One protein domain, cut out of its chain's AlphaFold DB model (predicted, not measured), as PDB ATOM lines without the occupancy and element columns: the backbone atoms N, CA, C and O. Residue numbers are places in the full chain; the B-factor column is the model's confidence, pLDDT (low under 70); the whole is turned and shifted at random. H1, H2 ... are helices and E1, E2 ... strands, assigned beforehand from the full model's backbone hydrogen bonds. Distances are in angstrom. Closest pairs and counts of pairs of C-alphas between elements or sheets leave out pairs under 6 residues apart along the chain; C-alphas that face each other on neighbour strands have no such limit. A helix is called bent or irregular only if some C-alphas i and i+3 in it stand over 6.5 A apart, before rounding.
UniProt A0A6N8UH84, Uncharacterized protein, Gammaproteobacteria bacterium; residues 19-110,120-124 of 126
ATOM      1  N   GLU A  19     169.877 156.713  98.147       94.25
ATOM      2  CA  GLU A  19     170.208 157.310  96.852       94.25
ATOM      3  C   GLU A  19     169.621 156.503  95.692       94.25
ATOM      4  O   GLU A  19     169.021 157.084  94.789       94.25
ATOM      5  N   LEU A  20     169.745 155.170  95.724       95.06
ATOM      6  CA  LEU A  20     169.138 154.290  94.727       95.06
ATOM      7  C   LEU A  20     167.626 154.503  94.673       95.06
ATOM      8  O   LEU A  20     167.103 154.792  93.603       95.06
ATOM      9  N   ILE A  21     166.940 154.417  95.813       95.81
ATOM     10  CA  ILE A  21     165.484 154.582  95.900       95.81
ATOM     11  C   ILE A  21     165.049 155.951  95.349       95.81
ATOM     12  O   ILE A  21     164.147 156.019  94.515       95.81
ATOM     13  N   ALA A  22     165.758 157.027  95.702       94.25
ATOM     14  CA  ALA A  22     165.463 158.371  95.207       94.25
ATOM     15  C   ALA A  22     165.631 158.512  93.680       94.25
ATOM     16  O   ALA A  22     164.842 159.208  93.044       94.25
ATOM     17  N   ARG A  23     166.618 157.838  93.064       96.06
ATOM     18  CA  ARG A  23     166.814 157.865  91.597       96.06
ATOM     19  C   ARG A  23     165.648 157.269  90.809       96.06
ATOM     20  O   ARG A  23     165.515 157.582  89.630       96.06
ATOM     21  N   HIS A  24     164.853 156.400  91.428       94.88
ATOM     22  CA  HIS A  24     163.670 155.795  90.807       94.88
ATOM     23  C   HIS A  24     162.372 156.506  91.204       94.88
ATOM     24  O   HIS A  24     161.303 155.957  90.965       94.88
ATOM     25  N   GLU A  25     162.450 157.697  91.818       95.56
ATOM     26  CA  GLU A  25     161.282 158.414  92.360       95.56
ATOM     27  C   GLU A  25     160.445 157.517  93.285       95.56
ATOM     28  O   GLU A  25     159.212 157.545  93.288       95.56
ATOM     29  N   ALA A  26     161.141 156.666  94.037       96.56
ATOM     30  CA  ALA A  26     160.539 155.653  94.872       96.56
ATOM     31  C   ALA A  26     160.656 156.007  96.354       96.56
ATOM     32  O   ALA A  26     161.452 156.854  96.767       96.56
ATOM     33  N   GLU A  27     159.881 155.306  97.169       95.69
ATOM     34  CA  GLU A  27     159.907 155.404  98.618       95.69
ATOM     35  C   GLU A  27     159.861 154.018  99.265       95.69
ATOM     36  O   GLU A  27     159.327 153.057  98.710       95.69
ATOM     37  N   LEU A  28     160.460 153.915 100.452       94.62
ATOM     38  CA  LEU A  28     160.398 152.716 101.281       94.62
ATOM     39  C   LEU A  28     159.257 152.873 102.282       94.62
ATOM     40  O   LEU A  28     159.364 153.644 103.237       94.62
ATOM     41  N   VAL A  29     158.195 152.102 102.086       94.69
ATOM     42  CA  VAL A  29     157.034 152.058 102.973       94.69
ATOM     43  C   VAL A  29     157.202 150.901 103.950       94.69
ATOM     44  O   VAL A  29     157.383 149.754 103.547       94.69
ATOM     45  N   CYS A  30     157.153 151.186 105.250       95.56
ATOM     46  CA  CYS A  30     157.153 150.149 106.278       95.56
ATOM     47  C   CYS A  30     155.882 149.294 106.148       95.56
ATOM     48  O   CYS A  30     154.769 149.817 106.182       95.56
ATOM     49  N   GLN A  31     156.035 147.973 106.033       94.12
ATOM     50  CA  GLN A  31     154.902 147.069 105.824       94.12
ATOM     51  C   GLN A  31     153.934 147.069 107.013       94.12
ATOM     52  O   GLN A  31     152.727 146.914 106.821       94.12
ATOM     53  N   TYR A  32     154.453 147.243 108.233       94.81
ATOM     54  CA  TYR A  32     153.615 147.400 109.421       94.81
ATOM     55  C   TYR A  32     152.764 148.672 109.334       94.81
ATOM     56  O   TYR A  32     151.551 148.598 109.514       94.81
ATOM     57  N   ASP A  33     153.377 149.808 108.989       94.44
ATOM     58  CA  ASP A  33     152.668 151.088 108.873       94.44
ATOM     59  C   ASP A  33     151.610 151.032 107.760       94.44
ATOM     60  O   ASP A  33     150.497 151.519 107.946       94.44
ATOM     61  N   ALA A  34     151.906 150.360 106.641       93.94
ATOM     62  CA  ALA A  34     150.934 150.113 105.575       93.94
ATOM     63  C   ALA A  34     149.736 149.275 106.060       93.94
ATOM     64  O   ALA A  34     148.582 149.610 105.786       93.94
ATOM     65  N   PHE A  35     149.981 148.205 106.826       94.88
ATOM     66  CA  PHE A  35     148.909 147.399 107.421       94.88
ATOM     67  C   PHE A  35     148.080 148.182 108.443       94.88
ATOM     68  O   PHE A  35     146.851 148.078 108.433       94.88
ATOM     69  N   ALA A  36     148.725 148.974 109.299       96.00
ATOM     70  CA  ALA A  36     148.048 149.828 110.266       96.00
ATOM     71  C   ALA A  36     147.174 150.880 109.564       96.00
ATOM     72  O   ALA A  36     145.995 151.007 109.893       96.00
ATOM     73  N   GLY A  37     147.710 151.549 108.539       95.44
ATOM     74  CA  GLY A  37     146.975 152.518 107.726       95.44
ATOM     75  C   GLY A  37     145.765 151.906 107.016       95.44
ATOM     76  O   GLY A  37     144.681 152.490 107.037       95.44
ATOM     77  N   TYR A  38     145.906 150.695 106.462       94.50
ATOM     78  CA  TYR A  38     144.780 149.947 105.898       94.50
ATOM     79  C   TYR A  38     143.693 149.660 106.947       94.50
ATOM     80  O   TYR A  38     142.512 149.890 106.685       94.50
ATOM     81  N   CYS A  39     144.072 149.195 108.143       96.19
ATOM     82  CA  CYS A  39     143.117 148.952 109.224       96.19
ATOM     83  C   CYS A  39     142.397 150.236 109.658       96.19
ATOM     84  O   CYS A  39     141.173 150.220 109.765       96.19
ATOM     85  N   GLU A  40     143.113 151.348 109.845       96.50
ATOM     86  CA  GLU A  40     142.495 152.640 110.175       96.50
ATOM     87  C   GLU A  40     141.504 153.096 109.099       96.50
ATOM     88  O   GLU A  40     140.413 153.577 109.411       96.50
ATOM     89  N   GLN A  41     141.866 152.949 107.822       95.50
ATOM     90  CA  GLN A  41     140.996 153.326 106.713       95.50
ATOM     91  C   GLN A  41     139.722 152.475 106.693       95.50
ATOM     92  O   GLN A  41     138.632 153.038 106.590       95.50
ATOM     93  N   ALA A  42     139.852 151.156 106.864       95.56
ATOM     94  CA  ALA A  42     138.726 150.227 106.933       95.56
ATOM     95  C   ALA A  42     137.816 150.492 108.148       95.56
ATOM     96  O   ALA A  42     136.596 150.353 108.065       95.56
ATOM     97  N   GLU A  43     138.382 150.903 109.286       95.88
ATOM     98  CA  GLU A  43     137.609 151.317 110.459       95.88
ATOM     99  C   GLU A  43     136.811 152.602 110.186       95.88
ATOM    100  O   GLU A  43     135.650 152.691 110.584       95.88
ATOM    101  N   ARG A  44     137.391 153.567 109.458       96.56
ATOM    102  CA  ARG A  44     136.711 154.814 109.061       96.56
ATOM    103  C   ARG A  44     135.593 154.586 108.041       96.56
ATOM    104  O   ARG A  44     134.597 155.304 108.080       96.56
ATOM    105  N   THR A  45     135.747 153.624 107.132       95.12
ATOM    106  CA  THR A  45     134.769 153.318 106.066       95.12
ATOM    107  C   THR A  45     133.738 152.266 106.468       95.12
ATOM    108  O   THR A  45     132.762 152.068 105.747       95.12
ATOM    109  N   GLY A  46     133.909 151.609 107.621       93.44
ATOM    110  CA  GLY A  46     133.010 150.552 108.092       93.44
ATOM    111  C   GLY A  46     133.257 149.182 107.445       93.44
ATOM    112  O   GLY A  46     132.405 148.297 107.512       93.44
ATOM    113  N   GLU A  47     134.429 148.965 106.851       93.00
ATOM    114  CA  GLU A  47     134.821 147.738 106.142       93.00
ATOM    115  C   GLU A  47     135.431 146.665 107.068       93.00
ATOM    116  O   GLU A  47     136.038 145.689 106.623       93.00
ATOM    117  N   GLN A  48     135.218 146.792 108.379       92.88
ATOM    118  CA  GLN A  48     135.757 145.899 109.416       92.88
ATOM    119  C   GLN A  48     135.291 144.436 109.286       92.88
ATOM    120  O   GLN A  48     135.873 143.517 109.862       92.88
ATOM    121  N   ASN A  49     134.220 144.190 108.532       90.38
ATOM    122  CA  ASN A  49     133.707 142.841 108.311       90.38
ATOM    123  C   ASN A  49     134.487 142.067 107.239       90.38
ATOM    124  O   ASN A  49     134.320 140.849 107.147       90.38
ATOM    125  N   LEU A  50     135.350 142.731 106.459       90.25
ATOM    126  CA  LEU A  50     136.131 142.075 105.416       90.25
ATOM    127  C   LEU A  50     137.133 141.070 106.022       90.25
ATOM    128  O   LEU A  50     137.865 141.416 106.954       90.25
ATOM    129  N   PRO A  51     137.239 139.843 105.471       90.81
ATOM    130  CA  PRO A  51     138.245 138.859 105.876       90.81
ATOM    131  C   PRO A  51     139.672 139.406 105.918       90.81
ATOM    132  O   PRO A  51     140.439 139.095 106.831       90.81
ATOM    133  N   LEU A  52     140.010 140.247 104.937       90.06
ATOM    134  CA  LEU A  52     141.315 140.886 104.841       90.06
ATOM    135  C   LEU A  52     141.563 141.822 106.028       90.06
ATOM    136  O   LEU A  52     142.606 141.710 106.658       90.06
ATOM    137  N   TYR A  53     140.587 142.652 106.413       94.19
ATOM    138  CA  TYR A  53     140.690 143.487 107.611       94.19
ATOM    139  C   TYR A  53     140.930 142.651 108.868       94.19
ATOM    140  O   TYR A  53     141.901 142.893 109.584       94.19
ATOM    141  N   LYS A  54     140.091 141.640 109.124       94.00
ATOM    142  CA  LYS A  54     140.199 140.818 110.342       94.00
ATOM    143  C   LYS A  54     141.571 140.146 110.443       94.00
ATOM    144  O   LYS A  54     142.154 140.073 111.524       94.00
ATOM    145  N   TRP A  55     142.089 139.658 109.317       94.12
ATOM    146  CA  TRP A  55     143.405 139.034 109.263       94.12
ATOM    147  C   TRP A  55     144.543 140.045 109.437       94.12
ATOM    148  O   TRP A  55     145.453 139.794 110.232       94.12
ATOM    149  N   THR A  56     144.495 141.180 108.738       93.56
ATOM    150  CA  THR A  56     145.519 142.226 108.840       93.56
ATOM    151  C   THR A  56     145.568 142.796 110.253       93.56
ATOM    152  O   THR A  56     146.650 142.857 110.834       93.56
ATOM    153  N   LYS A  57     144.410 143.072 110.869       95.50
ATOM    154  CA  LYS A  57     144.309 143.538 112.259       95.50
ATOM    155  C   LYS A  57     144.941 142.542 113.231       95.50
ATOM    156  O   LYS A  57     145.854 142.892 113.971       95.50
ATOM    157  N   ALA A  58     144.559 141.268 113.139       94.38
ATOM    158  CA  ALA A  58     145.149 140.218 113.969       94.38
ATOM    159  C   ALA A  58     146.655 140.012 113.717       94.38
ATOM    160  O   ALA A  58     147.364 139.493 114.579       94.38
ATOM    161  N   THR A  59     147.150 140.375 112.529       92.62
ATOM    162  CA  THR A  59     148.577 140.319 112.202       92.62
ATOM    163  C   THR A  59     149.338 141.447 112.888       92.62
ATOM    164  O   THR A  59     150.383 141.173 113.464       92.62
ATOM    165  N   ILE A  60     148.830 142.681 112.869       93.25
ATOM    166  CA  ILE A  60     149.509 143.825 113.500       93.25
ATOM    167  C   ILE A  60     149.342 143.874 115.024       93.25
ATOM    168  O   ILE A  60     150.172 144.472 115.694       93.25
ATOM    169  N   GLU A  61     148.320 143.217 115.581       94.31
ATOM    170  CA  GLU A  61     148.116 143.084 117.035       94.31
ATOM    171  C   GLU A  61     148.936 141.944 117.664       94.31
ATOM    172  O   GLU A  61     148.973 141.798 118.885       94.31
ATOM    173  N   ASN A  62     149.584 141.102 116.852       94.69
ATOM    174  CA  ASN A  62     150.457 140.044 117.344       94.69
ATOM    175  C   ASN A  62     151.894 140.582 117.518       94.69
ATOM    176  O   ASN A  62     152.535 140.877 116.505       94.69
ATOM    177  N   PRO A  63     152.458 140.610 118.744       94.19
ATOM    178  CA  PRO A  63     153.781 141.193 118.995       94.19
ATOM    179  C   PRO A  63     154.927 140.547 118.200       94.19
ATOM    180  O   PRO A  63     155.863 141.223 117.777       94.19
ATOM    181  N   GLU A  64     154.865 139.235 117.950       94.88
ATOM    182  CA  GLU A  64     155.882 138.538 117.149       94.88
ATOM    183  C   GLU A  64     155.816 138.949 115.675       94.88
ATOM    184  O   GLU A  64     156.834 139.039 114.984       94.88
ATOM    185  N   LYS A  65     154.601 139.181 115.168       92.25
ATOM    186  CA  LYS A  65     154.382 139.638 113.796       92.25
ATOM    187  C   LYS A  65     154.736 141.108 113.653       92.25
ATOM    188  O   LYS A  65     155.404 141.442 112.681       92.25
ATOM    189  N   GLU A  66     154.380 141.950 114.614       92.88
ATOM    190  CA  GLU A  66     154.822 143.342 114.683       92.88
ATOM    191  C   GLU A  66     156.351 143.429 114.588       92.88
ATOM    192  O   GLU A  66     156.870 144.010 113.635       92.88
ATOM    193  N   ALA A  67     157.080 142.731 115.469       92.81
ATOM    194  CA  ALA A  67     158.547 142.724 115.475       92.81
ATOM    195  C   ALA A  67     159.174 142.264 114.143       92.81
ATOM    196  O   ALA A  67     160.296 142.653 113.808       92.81
ATOM    197  N   LYS A  68     158.453 141.437 113.373       93.06
ATOM    198  CA  LYS A  68     158.832 141.045 112.014       93.06
ATOM    199  C   LYS A  68     158.530 142.148 110.994       93.06
ATOM    200  O   LYS A  68     159.408 142.498 110.213       93.06
ATOM    201  N   TYR A  69     157.297 142.651 110.947       92.38
ATOM    202  CA  TYR A  69     156.829 143.533 109.872       92.38
ATOM    203  C   TYR A  69     157.381 144.958 109.964       92.38
ATOM    204  O   TYR A  69     157.511 145.595 108.926       92.38
ATOM    205  N   VAL A  70     157.812 145.420 111.142       93.75
ATOM    206  CA  VAL A  70     158.541 146.701 111.286       93.75
ATOM    207  C   VAL A  70     159.918 146.704 110.606       93.75
ATOM    208  O   VAL A  70     160.512 147.761 110.409       93.75
ATOM    209  N   LYS A  71     160.447 145.526 110.253       93.06
ATOM    210  CA  LYS A  71     161.722 145.366 109.531       93.06
ATOM    211  C   LYS A  71     161.532 145.143 108.031       93.06
ATOM    212  O   LYS A  71     162.516 145.031 107.306       93.06
ATOM    213  N   ILE A  72     160.288 145.018 107.571       94.44
ATOM    214  CA  ILE A  72     159.962 144.747 106.171       94.44
ATOM    215  C   ILE A  72     159.516 146.053 105.532       94.44
ATOM    216  O   ILE A  72     158.620 146.726 106.039       94.44
ATOM    217  N   PHE A  73     160.131 146.378 104.402       95.12
ATOM    218  CA  PHE A  73     159.811 147.563 103.622       95.12
ATOM    219  C   PHE A  73     159.385 147.156 102.215       95.12
ATOM    220  O   PHE A  73     159.987 146.263 101.613       95.12
ATOM    221  N   THR A  74     158.368 147.838 101.707       94.50
ATOM    222  CA  THR A  74     157.859 147.709 100.343       94.50
ATOM    223  C   THR A  74     158.235 148.967  99.573       94.50
ATOM    224  O   THR A  74     158.224 150.065 100.126       94.50
ATOM    225  N   ILE A  75     158.624 148.807  98.310       95.94
ATOM    226  CA  ILE A  75     159.025 149.929  97.460       95.94
ATOM    227  C   ILE A  75     157.798 150.413  96.705       95.94
ATOM    228  O   ILE A  75     157.220 149.634  95.949       95.94
ATOM    229  N   TYR A  76     157.423 151.672  96.912       95.50
ATOM    230  CA  TYR A  76     156.381 152.347  96.140       95.50
ATOM    231  C   TYR A  76     157.077 153.267  95.145       95.50
ATOM    232  O   TYR A  76     158.035 153.945  95.511       95.50
ATOM    233  N   VAL A  77     156.641 153.280  93.890       96.62
ATOM    234  CA  VAL A  77     157.245 154.101  92.830       96.62
ATOM    235  C   VAL A  77     156.253 155.183  92.448       96.62
ATOM    236  O   VAL A  77     155.130 154.867  92.073       96.62
ATOM    237  N   GLN A  78     156.650 156.453  92.559       94.88
ATOM    238  CA  GLN A  78     155.775 157.604  92.294       94.88
ATOM    239  C   GLN A  78     154.452 157.557  93.091       94.88
ATOM    240  O   GLN A  78     153.419 158.027  92.626       94.88
ATOM    241  N   GLY A  79     154.489 156.991  94.302       93.12
ATOM    242  CA  GLY A  79     153.323 156.815  95.176       93.12
ATOM    243  C   GLY A  79     152.477 155.569  94.889       93.12
ATOM    244  O   GLY A  79     151.525 155.310  95.620       93.12
ATOM    245  N   GLU A  80     152.829 154.773  93.878       93.38
ATOM    246  CA  GLU A  80     152.087 153.574  93.487       93.38
ATOM    247  C   GLU A  80     152.751 152.294  94.018       93.38
ATOM    248  O   GLU A  80     153.960 152.084  93.874       93.38
ATOM    249  N   GLU A  81     151.946 151.396  94.591       91.75
ATOM    250  CA  GLU A  81     152.385 150.061  95.035       91.75
ATOM    251  C   GLU A  81     152.560 149.089  93.855       91.75
ATOM    252  O   GLU A  81     153.376 148.166  93.907       91.75
ATOM    253  N   VAL A  82     151.803 149.302  92.774       92.88
ATOM    254  CA  VAL A  82     151.845 148.494  91.553       92.88
ATOM    255  C   VAL A  82     152.375 149.349  90.414       92.88
ATOM    256  O   VAL A  82     151.778 150.353  90.042       92.88
ATOM    257  N   TYR A  83     153.487 148.923  89.829       94.75
ATOM    258  CA  TYR A  83     154.177 149.650  88.768       94.75
ATOM    259  C   TYR A  83     154.663 148.703  87.674       94.75
ATOM    260  O   TYR A  83     154.563 147.476  87.778       94.75
ATOM    261  N   ASP A  84     155.161 149.288  86.585       94.94
ATOM    262  CA  ASP A  84     155.565 148.538  85.404       94.94
ATOM    263  C   ASP A  84     156.653 147.500  85.723       94.94
ATOM    264  O   ASP A  84     157.606 147.743  86.474       94.94
ATOM    265  N   LYS A  85     156.527 146.326  85.100       94.25
ATOM    266  CA  LYS A  85     157.449 145.205  85.290       94.25
ATOM    267  C   LYS A  85     158.902 145.592  85.001       94.25
ATOM    268  O   LYS A  85     159.792 145.128  85.708       94.25
ATOM    269  N   THR A  86     159.150 146.432  83.999       95.81
ATOM    270  CA  THR A  86     160.507 146.868  83.639       95.81
ATOM    271  C   THR A  86     161.141 147.717  84.739       95.81
ATOM    272  O   THR A  86     162.330 147.563  85.026       95.81
ATOM    273  N   VAL A  87     160.345 148.544  85.425       95.25
ATOM    274  CA  VAL A  87     160.785 149.313  86.598       95.25
ATOM    275  C   VAL A  87     161.108 148.367  87.753       95.25
ATOM    276  O   VAL A  87     162.180 148.472  88.351       95.25
ATOM    277  N   ALA A  88     160.240 147.384  88.014       95.69
ATOM    278  CA  ALA A  88     160.467 146.374  89.048       95.69
ATOM    279  C   ALA A  88     161.731 145.536  88.804       95.69
ATOM    280  O   ALA A  88     162.498 145.283  89.730       95.69
ATOM    281  N   GLU A  89     161.974 145.121  87.562       96.00
ATOM    282  CA  GLU A  89     163.175 144.372  87.177       96.00
ATOM    283  C   GLU A  89     164.445 145.212  87.316       96.00
ATOM    284  O   GLU A  89     165.465 144.712  87.798       96.00
ATOM    285  N   LYS A  90     164.383 146.498  86.955       96.31
ATOM    286  CA  LYS A  90     165.509 147.418  87.123       96.31
ATOM    287  C   LYS A  90     165.845 147.619  88.603       96.31
ATOM    288  O   LYS A  90     166.998 147.416  88.981       96.31
ATOM    289  N   LEU A  91     164.849 147.928  89.437       96.69
ATOM    290  CA  LEU A  91     165.010 148.056  90.890       96.69
ATOM    291  C   LEU A  91     165.591 146.781  91.506       96.69
ATOM    292  O   LEU A  91     166.576 146.843  92.238       96.69
ATOM    293  N   GLU A  92     165.031 145.619  91.170       96.19
ATOM    294  CA  GLU A  92     165.530 144.332  91.655       96.19
ATOM    295  C   GLU A  92     167.002 144.124  91.278       96.19
ATOM    296  O   GLU A  92     167.801 143.730  92.127       96.19
ATOM    297  N   SER A  93     167.381 144.420  90.030       96.94
ATOM    298  CA  SER A  93     168.762 144.258  89.563       96.94
ATOM    299  C   SER A  93     169.757 145.169  90.289       96.94
ATOM    300  O   SER A  93     170.866 144.725  90.584       96.94
ATOM    301  N   GLU A  94     169.363 146.404  90.623       96.25
ATOM    302  CA  GLU A  94     170.211 147.368  91.335       96.25
ATOM    303  C   GLU A  94     170.288 147.080  92.845       96.25
ATOM    304  O   GLU A  94     171.312 147.351  93.467       96.25
ATOM    305  N   LEU A  95     169.238 146.495  93.435       95.62
ATOM    306  CA  LEU A  95     169.185 146.136  94.859       95.62
ATOM    307  C   LEU A  95     169.851 144.794  95.163       95.62
ATOM    308  O   LEU A  95     170.381 144.596  96.257       95.62
ATOM    309  N   LYS A  96     169.846 143.860  94.207       95.44
ATOM    310  CA  LYS A  96     170.395 142.507  94.375       95.44
ATOM    311  C   LYS A  96     171.842 142.469  94.901       95.44
ATOM    312  O   LYS A  96     172.099 141.631  95.762       95.44
ATOM    313  N   PRO A  97     172.774 143.348  94.478       94.56
ATOM    314  CA  PRO A  97     174.130 143.396  95.031       94.56
ATOM    315  C   PRO A  97     174.204 143.777  96.516       94.56
ATOM    316  O   PRO A  97     175.216 143.511  97.156       94.56
ATOM    317  N   MET A  98     173.159 144.399  97.068       93.12
ATOM    318  CA  MET A  98     173.099 144.820  98.473       93.12
ATOM    319  C   MET A  98     172.519 143.728  99.394       93.12
ATOM    320  O   MET A  98     172.573 143.867 100.617       93.12
ATOM    321  N   VAL A  99     171.959 142.650  98.821       94.19
ATOM    322  CA  VAL A  99     171.331 141.540  99.557       94.19
ATOM    323  C   VAL A  99     172.382 140.671 100.248       94.19
ATOM    324  O   VAL A  99     173.386 140.297  99.648       94.19
ATOM    325  N   GLY A 100     172.132 140.315 101.510       87.44
ATOM    326  CA  GLY A 100     173.075 139.596 102.372       87.44
ATOM    327  C   GLY A 100     174.160 140.494 102.978       87.44
ATOM    328  O   GLY A 100     175.016 140.003 103.712       87.44
ATOM    329  N   GLY A 101     174.129 141.795 102.676       85.81
ATOM    330  CA  GLY A 101     174.971 142.811 103.298       85.81
ATOM    331  C   GLY A 101     174.375 143.362 104.603       85.81
ATOM    332  O   GLY A 101     173.373 142.853 105.101       85.81
ATOM    333  N   PRO A 102     174.953 144.445 105.154       85.31
ATOM    334  CA  PRO A 102     174.509 145.033 106.424       85.31
ATOM    335  C   PRO A 102     173.147 145.741 106.346       85.31
ATOM    336  O   PRO A 102     172.572 146.064 107.380       85.31
ATOM    337  N   VAL A 103     172.640 146.006 105.134       87.62
ATOM    338  CA  VAL A 103     171.429 146.811 104.911       87.62
ATOM    339  C   VAL A 103     170.227 145.980 104.474       87.62
ATOM    340  O   VAL A 103     169.131 146.186 104.988       87.62
ATOM    341  N   ILE A 104     170.406 145.055 103.527       93.00
ATOM    342  CA  ILE A 104     169.308 144.248 102.985       93.00
ATOM    343  C   ILE A 104     169.565 142.784 103.315       93.00
ATOM    344  O   ILE A 104     170.413 142.142 102.706       93.00
ATOM    345  N   GLU A 105     168.794 142.227 104.244       93.44
ATOM    346  CA  GLU A 105     168.868 140.796 104.562       93.44
ATOM    347  C   GLU A 105     168.264 139.945 103.433       93.44
ATOM    348  O   GLU A 105     168.833 138.939 103.012       93.44
ATOM    349  N   LYS A 106     167.106 140.366 102.913       94.06
ATOM    350  CA  LYS A 106     166.346 139.639 101.896       94.06
ATOM    351  C   LYS A 106     165.620 140.605 100.966       94.06
ATOM    352  O   LYS A 106     165.084 141.612 101.412       94.06
ATOM    353  N   LEU A 107     165.541 140.233  99.690       94.69
ATOM    354  CA  LEU A 107     164.730 140.896  98.672       94.69
ATOM    355  C   LEU A 107     163.690 139.912  98.125       94.69
ATOM    356  O   LEU A 107     163.939 138.707  98.034       94.69
ATOM    357  N   SER A 108     162.492 140.391  97.808       92.50
ATOM    358  CA  SER A 108     161.427 139.589  97.199       92.50
ATOM    359  C   SER A 108     160.616 140.467  96.254       92.50
ATOM    360  O   SER A 108     160.382 141.632  96.556       92.50
ATOM    361  N   LYS A 109     160.211 139.902  95.115       91.19
ATOM    362  CA  LYS A 109     159.401 140.562  94.089       91.19
ATOM    363  C   LYS A 109     158.108 139.778  93.910       91.19
ATOM    364  O   LYS A 109     158.151 138.552  93.799       91.19
ATOM    365  N   TYR A 110     156.989 140.488  93.878       88.00
ATOM    366  CA  TYR A 110     155.650 139.930  93.710       88.00
ATOM    367  C   TYR A 110     154.993 140.580  92.493       88.00
ATOM    368  O   TYR A 110     155.310 141.722  92.162       88.00
ATOM    369  N   PRO A 120     144.331 135.007 102.885       78.12
ATOM    370  CA  PRO A 120     143.815 134.997 104.243       78.12
ATOM    371  C   PRO A 120     143.610 133.563 104.749       78.12
ATOM    372  O   PRO A 120     143.018 132.733 104.050       78.12
ATOM    373  N   PRO A 121     144.062 133.239 105.974       84.00
ATOM    374  CA  PRO A 121     143.774 131.951 106.586       84.00
ATOM    375  C   PRO A 121     142.268 131.683 106.631       84.00
ATOM    376  O   PRO A 121     141.490 132.574 106.969       84.00
ATOM    377  N   LYS A 122     141.862 130.425 106.397       86.81
ATOM    378  CA  LYS A 122     140.443 130.013 106.330       86.81
ATOM    379  C   LYS A 122     139.586 130.491 107.509       86.81
ATOM    380  O   LYS A 122     138.412 130.773 107.323       86.81
ATOM    381  N   LYS A 123     140.174 130.625 108.703       87.88
ATOM    382  CA  LYS A 123     139.492 131.116 109.913       87.88
ATOM    383  C   LYS A 123     138.972 132.560 109.819       87.88
ATOM    384  O   LYS A 123     138.173 132.943 110.660       87.88
ATOM    385  N   TYR A 124     139.427 133.344 108.842       81.62
ATOM    386  CA  TYR A 124     138.979 134.722 108.624       81.62
ATOM    387  C   TYR A 124     137.989 134.866 107.461       81.62
ATOM    388  O   TYR A 124     137.472 135.958 107.266       81.62
TER     389      TYR A 124
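This is residues 19 to 110 and 120 to 124 of the 126 residues of an uncharacterized protein of Gammaproteobacteria bacterium (UniProt A0A6N8UH84). A short ribbon of two antiparallel strands, E1 and E2, lies in the middle and joins two helical ends: H2, H3 and H4 cluster at one end, while H1 and H5 lie near each other at the other. H2 follows E1 with no residue between them but turns off in another direction, and residues 99 to 110, after the end of H5, are a long stretch with no named element. The 97 printed residues include five named helices and two named strands, in the order H1, E1, H2, H3, H4, E2, H5; the class is mostly helix. The whole is only just loose, close to compact, with a radius of gyration of the C-alphas of 15.4 A, and only just elongated, spanning 41 by 27 by 23 A.

E1, residues 26 to 30, and E2, residues 73 to 77, are antiparallel neighbours, with 151 degrees between their directions. N 27 and O 76 are 2.8 A apart and N 76 and O 27 are 3.0 A apart, both within hydrogen-bond range. H2, residues 31 to 45, and H3, residues 51 to 60, touch, closest at the C-alphas of Cys 39 and Tyr 53, 6.2 A apart; they run opposite ways at a steep tilt of 47 degrees. H4, residues 63 to 69, only just touches H2, with 3 pairs of C-alphas within 8 A, and meets residues 31 to 32 of H2 alone; the closest C-alphas, of Tyr 32 and Tyr 69, are 5.0 A apart. Their lines stand at 72 degrees, only just about perpendicular. H3 and H4 only just touch, with 3 pairs of C-alphas within 8 A, and only at the corner by their link; the closest C-alphas, of Ile 60 and Glu 66, are 5.5 A apart. H1, residues 19 to 23, and H5, residues 85 to 98, are close but not clearly touching, with the C-alphas of Leu 20 and Glu 94 closest at 7.8 A. H2 and H5 are apart. Every O i to N i+4 pair is within hydrogen-bond range in H1, H2, H3 and H4; in H5 8 of 10 are.

H1 begins at C-alpha 19, (170.208, 157.310, 96.852). E1 is 13.1 A long and E2 12.9 A. H2 runs 21.1 A from C-alpha 31 at (154.902, 147.069, 105.824); H3 is 14.5 A long and H4 9.9 A. H5 runs 20.5 A to C-alpha 98 at (173.099, 144.820, 98.473) and is only just irregular: C-alphas 94 and 97 are 6.7 A apart.

The two C-alphas farthest apart, of Gly 46 and Pro 97, are 43.7 A apart. Residues 111 to 119 are not printed, and C-alphas 110 and 120 are 16.6 A apart across the cut. The link E2 to H5 is short; the other links between named elements are tight. Mean pLDDT of the printed part is 93.5, and no printed residue is under 70.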